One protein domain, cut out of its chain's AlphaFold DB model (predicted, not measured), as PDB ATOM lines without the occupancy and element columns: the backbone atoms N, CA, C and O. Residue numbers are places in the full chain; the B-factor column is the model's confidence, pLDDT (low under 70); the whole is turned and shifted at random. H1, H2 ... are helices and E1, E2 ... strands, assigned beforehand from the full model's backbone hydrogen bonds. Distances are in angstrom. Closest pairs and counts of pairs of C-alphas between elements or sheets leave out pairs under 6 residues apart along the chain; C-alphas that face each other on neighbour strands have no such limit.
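What this domain is: This is residues 441 to 524 of the 1139 residues of an uncharacterized protein of Nothophytophthora sp. Chile5 (UniProt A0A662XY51). A hairpin of two strands, E2 and E3, with a third strand, E1, set a little off on the E2 side, makes a loose layer, and two helices cover one side of it. H2 covers the hairpin with its residues 511 to 520, more of E3 than of E2, while H1 bridges from E2, where its Cys 446 comes closest to Leu 480, to E1, where its Ala 454 comes closest to Ile 465; Leu 453 of H1 and Leu 509 of H2 come together in an open corner. The printed part has 84 residues with two named helices and three named strands, in the order H1, E1, E2, E3, H2; the sheet E2 - E3 is antiparallel and the class is mixed, helices and strands. The whole is compact, with a radius of gyration of the C-alphas of 13.5 A and spans of 37 by 26 by 21 A.

How they stand to each other: The sheet is E2, residues 480 to 486, and E3, residues 493 to 498, a hairpin whose directions stand at 173 degrees. N 482 and O 496 are 2.8 A apart and N 493 and O 484 are 2.9 A apart, both within hydrogen-bond range. E1, residues 463 to 470, pairs with no named strand; it and E2 are near each other, with 11 pairs of C-alphas within 10 A. The closest C-alphas of E3 and H2, residues 509 to 522, are those of Val 495 and Ser 515, 6.5 A apart. The closest C-alphas of E2 and H1, residues 441 to 456, are those of Cys 446 and Leu 480, at 6.1 A. H1 comes closest to E1 at the C-alphas of Ala 454 and Ile 465, 6.4 A apart. H1 and H2 are close but not clearly touching, the closest C-alphas being those of Leu 453 and Leu 509, 6.7 A apart. They run the same way at a steep tilt of 57 degrees. H1 and E3 are apart, and so are E1 and H2. In H1 and H2 every O i to N i+4 pair is within hydrogen-bond range.

Where its parts are: E2 measures 20.0 A from first to last C-alpha and begins at C-alpha 480, (68.919, 37.136, 95.293). E3 measures 15.2 A and E1 22.4 A. H1 measures 21.8 A and begins at C-alpha 441, (67.514, 41.087, 108.123). H2 measures 19.9 A and ends at C-alpha 522, (59.868, 38.781, 73.495).

The domain as a whole: The two C-alphas farthest apart are those of Leu 441 and Gly 524, at 38.7 A. The printed part has no cut, and its four links are short. The mean pLDDT of the printed part is 73.2; 26 residues are under 70, among them residues 471 to 478 and 500 to 504.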
ATOM      1  N   LEU A 441      68.945  41.030 108.449       59.78
ATOM      2  CA  LEU A 441      67.514  41.087 108.123       59.78
ATOM      3  C   LEU A 441      67.275  40.837 106.620       59.78
ATOM      4  O   LEU A 441      66.448  40.013 106.244       59.78
ATOM      5  N   GLU A 442      68.108  41.455 105.783       61.09
ATOM      6  CA  GLU A 442      68.085  41.389 104.317       61.09
ATOM      7  C   GLU A 442      68.238  39.966 103.751       61.09
ATOM      8  O   GLU A 442      67.552  39.606 102.795       61.09
ATOM      9  N   THR A 443      69.108  39.121 104.327       66.56
ATOM     10  CA  THR A 443      69.287  37.740 103.829       66.56
ATOM     11  C   THR A 443      68.077  36.872 104.142       66.56
ATOM     12  O   THR A 443      67.637  36.093 103.294       66.56
ATOM     13  N   ARG A 444      67.473  37.074 105.316       69.56
ATOM     14  CA  ARG A 444      66.202  36.448 105.683       69.56
ATOM     15  C   ARG A 444      65.054  36.934 104.792       69.56
ATOM     16  O   ARG A 444      64.272  36.112 104.325       69.56
ATOM     17  N   GLU A 445      64.968  38.233 104.513       74.19
ATOM     18  CA  GLU A 445      63.960  38.791 103.600       74.19
ATOM     19  C   GLU A 445      64.118  38.259 102.164       74.19
ATOM     20  O   GLU A 445      63.119  37.947 101.517       74.19
ATOM     21  N   CYS A 446      65.351  38.057 101.682       76.31
ATOM     22  CA  CYS A 446      65.620  37.417 100.389       76.31
ATOM     23  C   CYS A 446      65.157  35.950 100.339       76.31
ATOM     24  O   CYS A 446      64.546  35.534  99.350       76.31
ATOM     25  N   GLU A 447      65.428  35.167 101.387       78.50
ATOM     26  CA  GLU A 447      64.997  33.766 101.500       78.50
ATOM     27  C   GLU A 447      63.463  33.663 101.602       78.50
ATOM     28  O   GLU A 447      62.831  32.922 100.840       78.50
ATOM     29  N   GLU A 448      62.831  34.479 102.453       79.56
ATOM     30  CA  GLU A 448      61.370  34.556 102.559       79.56
ATOM     31  C   GLU A 448      60.726  35.017 101.235       79.56
ATOM     32  O   GLU A 448      59.717  34.441 100.816       79.56
ATOM     33  N   PHE A 449      61.317  35.977 100.511       81.25
ATOM     34  CA  PHE A 449      60.842  36.412  99.191       81.25
ATOM     35  C   PHE A 449      60.957  35.311  98.126       81.25
ATOM     36  O   PHE A 449      60.010  35.085  97.368       81.25
ATOM     37  N   ALA A 450      62.082  34.590  98.074       80.81
ATOM     38  CA  ALA A 450      62.284  33.488  97.133       80.81
ATOM     39  C   ALA A 450      61.256  32.362  97.357       80.81
ATOM     40  O   ALA A 450      60.638  31.871  96.405       80.81
ATOM     41  N   HIS A 451      60.987  32.011  98.618       81.00
ATOM     42  CA  HIS A 451      59.935  31.055  98.964       81.00
ATOM     43  C   HIS A 451      58.521  31.585  98.675       81.00
ATOM     44  O   HIS A 451      57.675  30.821  98.202       81.00
ATOM     45  N   GLN A 452      58.245  32.878  98.879       78.00
ATOM     46  CA  GLN A 452      56.973  33.489  98.471       78.00
ATOM     47  C   GLN A 452      56.775  33.455  96.949       78.00
ATOM     48  O   GLN A 452      55.669  33.159  96.496       78.00
ATOM     49  N   LEU A 453      57.822  33.698  96.155       78.12
ATOM     50  CA  LEU A 453      57.778  33.627  94.692       78.12
ATOM     51  C   LEU A 453      57.383  32.221  94.218       78.12
ATOM     52  O   LEU A 453      56.390  32.077  93.504       78.12
ATOM     53  N   ALA A 454      58.090  31.186  94.680       77.94
ATOM     54  CA  ALA A 454      57.810  29.794  94.318       77.94
ATOM     55  C   ALA A 454      56.454  29.271  94.842       77.94
ATOM     56  O   ALA A 454      55.863  28.370  94.249       77.94
ATOM     57  N   LYS A 455      55.941  29.831  95.947       76.88
ATOM     58  CA  LYS A 455      54.646  29.451  96.540       76.88
ATOM     59  C   LYS A 455      53.447  30.123  95.866       76.88
ATOM     60  O   LYS A 455      52.384  29.507  95.781       76.88
ATOM     61  N   ASN A 456      53.600  31.376  95.430       69.62
ATOM     62  CA  ASN A 456      52.494  32.227  94.978       69.62
ATOM     63  C   ASN A 456      52.381  32.354  93.450       69.62
ATOM     64  O   ASN A 456      51.321  32.756  92.971       69.62
ATOM     65  N   VAL A 457      53.435  32.036  92.692       67.88
ATOM     66  CA  VAL A 457      53.439  32.067  91.221       67.88
ATOM     67  C   VAL A 457      53.447  30.641  90.682       67.88
ATOM     68  O   VAL A 457      54.283  29.832  91.077       67.88
ATOM     69  N   ARG A 458      52.543  30.331  89.747       66.94
ATOM     70  CA  ARG A 458      52.600  29.094  88.948       66.94
ATOM     71  C   ARG A 458      52.448  29.415  87.469       66.94
ATOM     72  O   ARG A 458      51.602  30.232  87.108       66.94
ATOM     73  N   PHE A 459      53.267  28.765  86.657       69.94
ATOM     74  CA  PHE A 459      53.326  28.884  85.200       69.94
ATOM     75  C   PHE A 459      52.488  27.790  84.517       69.94
ATOM     76  O   PHE A 459      51.866  26.992  85.218       69.94
ATOM     77  N   GLY A 460      52.418  27.777  83.182       65.94
ATOM     78  CA  GLY A 460      51.754  26.725  82.405       65.94
ATOM     79  C   GLY A 460      52.437  25.362  82.558       65.94
ATOM     80  O   GLY A 460      53.478  25.244  83.202       65.94
ATOM     81  N   ARG A 461      51.912  24.314  81.903       68.00
ATOM     82  CA  ARG A 461      52.605  23.003  81.858       68.00
ATOM     83  C   ARG A 461      53.993  23.097  81.201       68.00
ATOM     84  O   ARG A 461      54.851  22.260  81.447       68.00
ATOM     85  N   ASN A 462      54.219  24.158  80.426       70.69
ATOM     86  CA  ASN A 462      55.464  24.469  79.728       70.69
ATOM     87  C   ASN A 462      56.552  25.097  80.632       70.69
ATOM     88  O   ASN A 462      57.715  25.152  80.228       70.69
ATOM     89  N   GLY A 463      56.198  25.611  81.819       74.38
ATOM     90  CA  GLY A 463      57.079  26.437  82.651       74.38
ATOM     91  C   GLY A 463      57.240  25.924  84.081       74.38
ATOM     92  O   GLY A 463      56.256  25.651  84.767       74.38
ATOM     93  N   ARG A 464      58.482  25.849  84.583       79.94
ATOM     94  CA  ARG A 464      58.765  25.436  85.975       79.94
ATOM     95  C   ARG A 464      59.622  26.433  86.751       79.94
ATOM     96  O   ARG A 464      60.544  27.026  86.201       79.94
ATOM     97  N   ILE A 465      59.351  26.589  88.049       82.56
ATOM     98  CA  ILE A 465      60.225  27.330  88.972       82.56
ATOM     99  C   ILE A 465      61.215  26.343  89.591       82.56
ATOM    100  O   ILE A 465      60.806  25.315  90.129       82.56
ATOM    101  N   VAL A 466      62.508  26.659  89.529       84.75
ATOM    102  CA  VAL A 466      63.591  25.859  90.114       84.75
ATOM    103  C   VAL A 466      64.288  26.694  91.185       84.75
ATOM    104  O   VAL A 466      64.939  27.696  90.885       84.75
ATOM    105  N   MET A 467      64.139  26.278  92.441       84.62
ATOM    106  CA  MET A 467      64.796  26.896  93.596       84.62
ATOM    107  C   MET A 467      66.225  26.360  93.718       84.62
ATOM    108  O   MET A 467      66.430  25.149  93.759       84.62
ATOM    109  N   LEU A 468      67.207  27.260  93.761       83.44
ATOM    110  CA  LEU A 468      68.637  26.951  93.759       83.44
ATOM    111  C   LEU A 468      69.329  27.644  94.951       83.44
ATOM    112  O   LEU A 468      69.928  28.710  94.771       83.44
ATOM    113  N   PRO A 469      69.231  27.081  96.170       77.00
ATOM    114  CA  PRO A 469      69.898  27.635  97.346       77.00
ATOM    115  C   PRO A 469      71.425  27.646  97.172       77.00
ATOM    116  O   PRO A 469      72.010  26.694  96.651       77.00
ATOM    117  N   LYS A 470      72.074  28.721  97.629       70.06
ATOM    118  CA  LYS A 470      73.533  28.901  97.618       70.06
ATOM    119  C   LYS A 470      74.090  29.101  99.028       70.06
ATOM    120  O   LYS A 470      73.498  29.805  99.840       70.06
ATOM    121  N   ALA A 471      75.284  28.557  99.258       58.47
ATOM    122  CA  ALA A 471      76.157  28.959 100.358       58.47
ATOM    123  C   ALA A 471      77.005  30.183  99.958       58.47
ATOM    124  O   ALA A 471      77.337  30.363  98.782       58.47
ATOM    125  N   ARG A 472      77.356  31.027 100.934       55.06
ATOM    126  CA  ARG A 472      78.042  32.312 100.719       55.06
ATOM    127  C   ARG A 472      79.555  32.139 100.499       55.06
ATOM    128  O   ARG A 472      80.353  32.287 101.421       55.06
ATOM    129  N   ASN A 473      79.954  31.857  99.260       47.53
ATOM    130  CA  ASN A 473      81.354  31.611  98.894       47.53
ATOM    131  C   ASN A 473      82.093  32.880  98.424       47.53
ATOM    132  O   ASN A 473      82.118  33.169  97.232       47.53
ATOM    133  N   GLY A 474      82.756  33.583  99.350       46.03
ATOM    134  CA  GLY A 474      84.003  34.346  99.119       46.03
ATOM    135  C   GLY A 474      84.039  35.517  98.118       46.03
ATOM    136  O   GLY A 474      85.079  36.161  98.015       46.03
ATOM    137  N   GLY A 475      82.965  35.807  97.385       53.66
ATOM    138  CA  GLY A 475      82.911  36.851  96.357       53.66
ATOM    139  C   GLY A 475      81.755  37.833  96.544       53.66
ATOM    140  O   GLY A 475      80.858  37.622  97.361       53.66
ATOM    141  N   CYS A 476      81.763  38.905  95.750       47.12
ATOM    142  CA  CYS A 476      80.680  39.889  95.696       47.12
ATOM    143  C   CYS A 476      79.497  39.328  94.877       47.12
ATOM    144  O   CYS A 476      79.268  39.712  93.732       47.12
ATOM    145  N   GLU A 477      78.796  38.337  95.435       57.56
ATOM    146  CA  GLU A 477      77.598  37.748  94.831       57.56
ATOM    147  C   GLU A 477      76.307  38.387  95.363       57.56
ATOM    148  O   GLU A 477      76.165  38.659  96.553       57.56
ATOM    149  N   ALA A 478      75.336  38.562  94.465       59.88
ATOM    150  CA  ALA A 478      73.988  39.022  94.782       59.88
ATOM    151  C   ALA A 478      73.256  38.084  95.766       59.88
ATOM    152  O   ALA A 478      73.271  36.863  95.591       59.88
ATOM    153  N   ALA A 479      72.549  38.657  96.748       72.88
ATOM    154  CA  ALA A 479      71.773  37.911  97.748       72.88
ATOM    155  C   ALA A 479      70.590  37.145  97.139       72.88
ATOM    156  O   ALA A 479      70.239  36.059  97.603       72.88
ATOM    157  N   LEU A 480      70.001  37.713  96.082       80.38
ATOM    158  CA  LEU A 480      68.919  37.136  95.293       80.38
ATOM    159  C   LEU A 480      69.188  37.405  93.806       80.38
ATOM    160  O   LEU A 480      69.391  38.551  93.406       80.38
ATOM    161  N   ARG A 481      69.148  36.361  92.976       85.50
ATOM    162  CA  ARG A 481      69.224  36.449  91.509       85.50
ATOM    163  C   ARG A 481      68.185  35.531  90.877       85.50
ATOM    164  O   ARG A 481      68.175  34.323  91.114       85.50
ATOM    165  N   ILE A 482      67.340  36.106  90.032       87.06
ATOM    166  CA  ILE A 482      66.291  35.424  89.278       87.06
ATOM    167  C   ILE A 482      66.704  35.431  87.807       87.06
ATOM    168  O   ILE A 482      66.959  36.493  87.234       87.06
ATOM    169  N   THR A 483      66.759  34.254  87.191       87.69
ATOM    170  CA  THR A 483      67.052  34.093  85.760       87.69
ATOM    171  C   THR A 483      66.001  33.226  85.069       87.69
ATOM    172  O   THR A 483      65.254  32.478  85.703       87.69
ATOM    173  N   LEU A 484      65.930  33.344  83.747       88.06
ATOM    174  CA  LEU A 484      65.038  32.605  82.864       88.06
ATOM    175  C   LEU A 484      65.887  31.768  81.898       88.06
ATOM    176  O   LEU A 484      66.623  32.324  81.085       88.06
ATOM    177  N   LYS A 485      65.785  30.438  81.972       85.38
ATOM    178  CA  LYS A 485      66.392  29.523  80.997       85.38
ATOM    179  C   LYS A 485      65.323  29.029  80.028       85.38
ATOM    180  O   LYS A 485      64.355  28.410  80.458       85.38
ATOM    181  N   LEU A 486      65.507  29.267  78.734       82.62
ATOM    182  CA  LEU A 486      64.608  28.797  77.675       82.62
ATOM    183  C   LEU A 486      65.189  27.544  77.008       82.62
ATOM    184  O   LEU A 486      66.397  27.467  76.815       82.62
ATOM    185  N   GLN A 487      64.351  26.587  76.598       74.81
ATOM    186  CA  GLN A 487      64.801  25.350  75.934       74.81
ATOM    187  C   GLN A 487      65.646  25.599  74.666       74.81
ATOM    188  O   GLN A 487      66.487  24.777  74.319       74.81
ATOM    189  N   THR A 488      65.448  26.733  73.986       67.38
ATOM    190  CA  THR A 488      66.150  27.102  72.743       67.38
ATOM    191  C   THR A 488      67.369  28.014  72.945       67.38
ATOM    192  O   THR A 488      67.873  28.554  71.963       67.38
ATOM    193  N   LEU A 489      67.806  28.262  74.186       74.44
ATOM    194  CA  LEU A 489      68.941  29.136  74.511       74.44
ATOM    195  C   LEU A 489      69.842  28.478  75.563       74.44
ATOM    196  O   LEU A 489      69.385  28.054  76.625       74.44
ATOM    197  N   GLU A 490      71.141  28.415  75.277       70.50
ATOM    198  CA  GLU A 490      72.134  27.870  76.211       70.50
ATOM    199  C   GLU A 490      72.404  28.825  77.382       70.50
ATOM    200  O   GLU A 490      72.611  28.379  78.514       70.50
ATOM    201  N   SER A 491      72.350  30.135  77.123       77.69
ATOM    202  CA  SER A 491      72.487  31.189  78.125       77.69
ATOM    203  C   SER A 491      71.196  31.408  78.923       77.69
ATOM    204  O   SER A 491      70.081  31.328  78.407       77.69
ATOM    205  N   GLU A 492      71.351  31.721  80.210       85.44
ATOM    206  CA  GLU A 492      70.244  32.166  81.056       85.44
ATOM    207  C   GLU A 492      70.055  33.683  80.921       85.44
ATOM    208  O   GLU A 492      71.018  34.443  81.005       85.44
ATOM    209  N   VAL A 493      68.811  34.131  80.750       84.81
ATOM    210  CA  VAL A 493      68.456  35.555  80.682       84.81
ATOM    211  C   VAL A 493      68.248  36.091  82.099       84.81
ATOM    212  O   VAL A 493      67.503  35.499  82.882       84.81
ATOM    213  N   GLU A 494      68.891  37.199  82.456       84.00
ATOM    214  CA  GLU A 494      68.758  37.807  83.784       84.00
ATOM    215  C   GLU A 494      67.436  38.587  83.908       84.00
ATOM    216  O   GLU A 494      67.047  39.332  83.008       84.00
ATOM    217  N   VAL A 495      66.705  38.369  85.007       83.00
ATOM    218  CA  VAL A 495      65.335  38.884  85.210       83.00
ATOM    219  C   VAL A 495      65.305  39.937  86.313       83.00
ATOM    220  O   VAL A 495      64.637  40.963  86.180       83.00
ATOM    221  N   TYR A 496      65.996  39.655  87.419       84.69
ATOM    222  CA  TYR A 496      66.188  40.562  88.544       84.69
ATOM    223  C   TYR A 496      67.351  40.083  89.419       84.69
ATOM    224  O   TYR A 496      67.472  38.880  89.659       84.69
ATOM    225  N   THR A 497      68.143  41.020  89.939       84.44
ATOM    226  CA  THR A 497      69.335  40.749  90.750       84.44
ATOM    227  C   THR A 497      69.447  41.797  91.855       84.44
ATOM    228  O   THR A 497      69.217  42.979  91.606       84.44
ATOM    229  N   HIS A 498      69.757  41.356  93.076       82.06
ATOM    230  CA  HIS A 498      69.792  42.174  94.291       82.06
ATOM    231  C   HIS A 498      71.166  42.094  94.964       82.06
ATOM    232  O   HIS A 498      71.560  41.042  95.472       82.06
ATOM    233  N   GLU A 499      71.901  43.200  94.946       77.25
ATOM    234  CA  GLU A 499      73.254  43.303  95.497       77.25
ATOM    235  C   GLU A 499      73.223  43.724  96.972       77.25
ATOM    236  O   GLU A 499      72.445  44.591  97.364       77.25
ATOM    237  N   THR A 500      74.098  43.134  97.793       62.06
ATOM    238  CA  THR A 500      74.160  43.279  99.267       62.06
ATOM    239  C   THR A 500      74.707  44.629  99.760       62.06
ATOM    240  O   THR A 500      75.365  44.698 100.796       62.06
ATOM    241  N   SER A 501      74.556  45.693  98.975       57.53
ATOM    242  CA  SER A 501      75.204  46.995  99.198       57.53
ATOM    243  C   SER A 501      74.378  48.196  98.723       57.53
ATOM    244  O   SER A 501      74.804  49.338  98.904       57.53
ATOM    245  N   GLY A 502      73.208  47.970  98.115       54.19
ATOM    246  CA  GLY A 502      72.345  49.027  97.587       54.19
ATOM    247  C   GLY A 502      71.111  49.272  98.466       54.19
ATOM    248  O   GLY A 502      70.419  48.311  98.788       54.19
ATOM    249  N   PRO A 503      70.737  50.530  98.778       54.09
ATOM    250  CA  PRO A 503      69.549  50.860  99.578       54.09
ATOM    251  C   PRO A 503      68.230  50.728  98.782       54.09
ATOM    252  O   PRO A 503      67.305  51.524  98.950       54.09
ATOM    253  N   GLN A 504      68.145  49.767  97.859       60.34
ATOM    254  CA  GLN A 504      66.940  49.501  97.074       60.34
ATOM    255  C   GLN A 504      66.079  48.447  97.779       60.34
ATOM    256  O   GLN A 504      66.584  47.361  98.058       60.34
ATOM    257  N   PRO A 505      64.780  48.701  98.025       70.19
ATOM    258  CA  PRO A 505      63.894  47.685  98.579       70.19
ATOM    259  C   PRO A 505      63.711  46.523  97.595       70.19
ATOM    260  O   PRO A 505      63.711  46.723  96.374       70.19
ATOM    261  N   LEU A 506      63.489  45.318  98.128       74.56
ATOM    262  CA  LEU A 506      63.158  44.137  97.328       74.56
ATOM    263  C   LEU A 506      61.969  44.421  96.385       74.56
ATOM    264  O   LEU A 506      60.996  45.080  96.773       74.56
ATOM    265  N   PRO A 507      62.016  43.941  95.130       77.00
ATOM    266  CA  PRO A 507      61.015  44.273  94.133       77.00
ATOM    267  C   PRO A 507      59.695  43.600  94.486       77.00
ATOM    268  O   PRO A 507      59.664  42.461  94.948       77.00
ATOM    269  N   SER A 508      58.570  44.241  94.175       78.31
ATOM    270  CA  SER A 508      57.292  43.544  94.300       78.31
ATOM    271  C   SER A 508      57.275  42.304  93.398       78.31
ATOM    272  O   SER A 508      57.723  42.341  92.247       78.31
ATOM    273  N   LEU A 509      56.681  41.212  93.892       74.31
ATOM    274  CA  LEU A 509      56.417  40.001  93.104       74.31
ATOM    275  C   LEU A 509      55.721  40.333  91.762       74.31
ATOM    276  O   LEU A 509      55.966  39.676  90.754       74.31
ATOM    277  N   GLN A 510      54.918  41.406  91.711       69.00
ATOM    278  CA  GLN A 510      54.278  41.900  90.486       69.00
ATOM    279  C   GLN A 510      55.280  42.445  89.459       69.00
ATOM    280  O   GLN A 510      55.088  42.237  88.260       69.00
ATOM    281  N   SER A 511      56.337  43.131  89.903       76.69
ATOM    282  CA  SER A 511      57.415  43.610  89.030       76.69
ATOM    283  C   SER A 511      58.153  42.429  88.392       76.69
ATOM    284  O   SER A 511      58.263  42.357  87.167       76.69
ATOM    285  N   VAL A 512      58.535  41.440  89.210       80.31
ATOM    286  CA  VAL A 512      59.198  40.204  88.758       80.31
ATOM    287  C   VAL A 512      58.322  39.439  87.756       80.31
ATOM    288  O   VAL A 512      58.778  39.136  86.655       80.31
ATOM    289  N   CYS A 513      57.042  39.198  88.068       76.12
ATOM    290  CA  CYS A 513      56.113  38.521  87.154       76.12
ATOM    291  C   CYS A 513      55.917  39.277  85.830       76.12
ATOM    292  O   CYS A 513      55.884  38.652  84.772       76.12
ATOM    293  N   ARG A 514      55.809  40.614  85.859       78.06
ATOM    294  CA  ARG A 514      55.696  41.432  84.637       78.06
ATOM    295  C   ARG A 514      56.957  41.360  83.780       78.06
ATOM    296  O   ARG A 514      56.838  41.312  82.559       78.06
ATOM    297  N   SER A 515      58.141  41.334  84.389       80.88
ATOM    298  CA  SER A 515      59.402  41.174  83.658       80.88
ATOM    299  C   SER A 515      59.550  39.772  83.064       80.88
ATOM    300  O   SER A 515      59.874  39.669  81.884       80.88
ATOM    301  N   LEU A 516      59.203  38.711  83.803       80.38
ATOM    302  CA  LEU A 516      59.172  37.335  83.279       80.38
ATOM    303  C   LEU A 516      58.236  37.200  82.072       80.38
ATOM    304  O   LEU A 516      58.663  36.738  81.017       80.38
ATOM    305  N   LEU A 517      56.989  37.670  82.186       77.94
ATOM    306  CA  LEU A 517      56.024  37.623  81.081       77.94
ATOM    307  C   LEU A 517      56.456  38.487  79.883       77.94
ATOM    308  O   LEU A 517      56.209  38.104  78.742       77.94
ATOM    309  N   ARG A 518      57.140  39.620  80.110       78.56
ATOM    310  CA  ARG A 518      57.705  40.449  79.030       78.56
ATOM    311  C   ARG A 518      58.821  39.716  78.279       78.56
ATOM    312  O   ARG A 518      58.810  39.730  77.052       78.56
ATOM    313  N   LEU A 519      59.742  39.069  78.995       79.12
ATOM    314  CA  LEU A 519      60.841  38.297  78.403       79.12
ATOM    315  C   LEU A 519      60.304  37.079  77.633       79.12
ATOM    316  O   LEU A 519      60.650  36.884  76.470       79.12
ATOM    317  N   LEU A 520      59.380  36.313  78.225       75.38
ATOM    318  CA  LEU A 520      58.697  35.201  77.551       75.38
ATOM    319  C   LEU A 520      58.009  35.664  76.253       75.38
ATOM    320  O   LEU A 520      58.214  35.058  75.200       75.38
ATOM    321  N   ALA A 521      57.285  36.788  76.291       72.00
ATOM    322  CA  ALA A 521      56.640  37.360  75.112       72.00
ATOM    323  C   ALA A 521      57.642  37.829  74.037       72.00
ATOM    324  O   ALA A 521      57.393  37.610  72.851       72.00
ATOM    325  N   GLN A 522      58.784  38.413  74.423       74.62
ATOM    326  CA  GLN A 522      59.868  38.781  73.495       74.62
ATOM    327  C   GLN A 522      60.459  37.556  72.779       74.62
ATOM    328  O   GLN A 522      60.752  37.627  71.587       74.62
ATOM    329  N   HIS A 523      60.551  36.413  73.464       70.31
ATOM    330  CA  HIS A 523      60.964  35.135  72.873       70.31
ATOM    331  C   HIS A 523      59.814  34.349  72.202       70.31
ATOM    332  O   HIS A 523      60.002  33.210  71.777       70.31
ATOM    333  N   GLY A 524      58.621  34.943  72.054       57.59
ATOM    334  CA  GLY A 524      57.484  34.326  71.360       57.59
ATOM    335  C   GLY A 524      56.765  33.225  72.152       57.59
ATOM    336  O   GLY A 524      56.053  32.401  71.566       57.59
TER     337      GLY A 524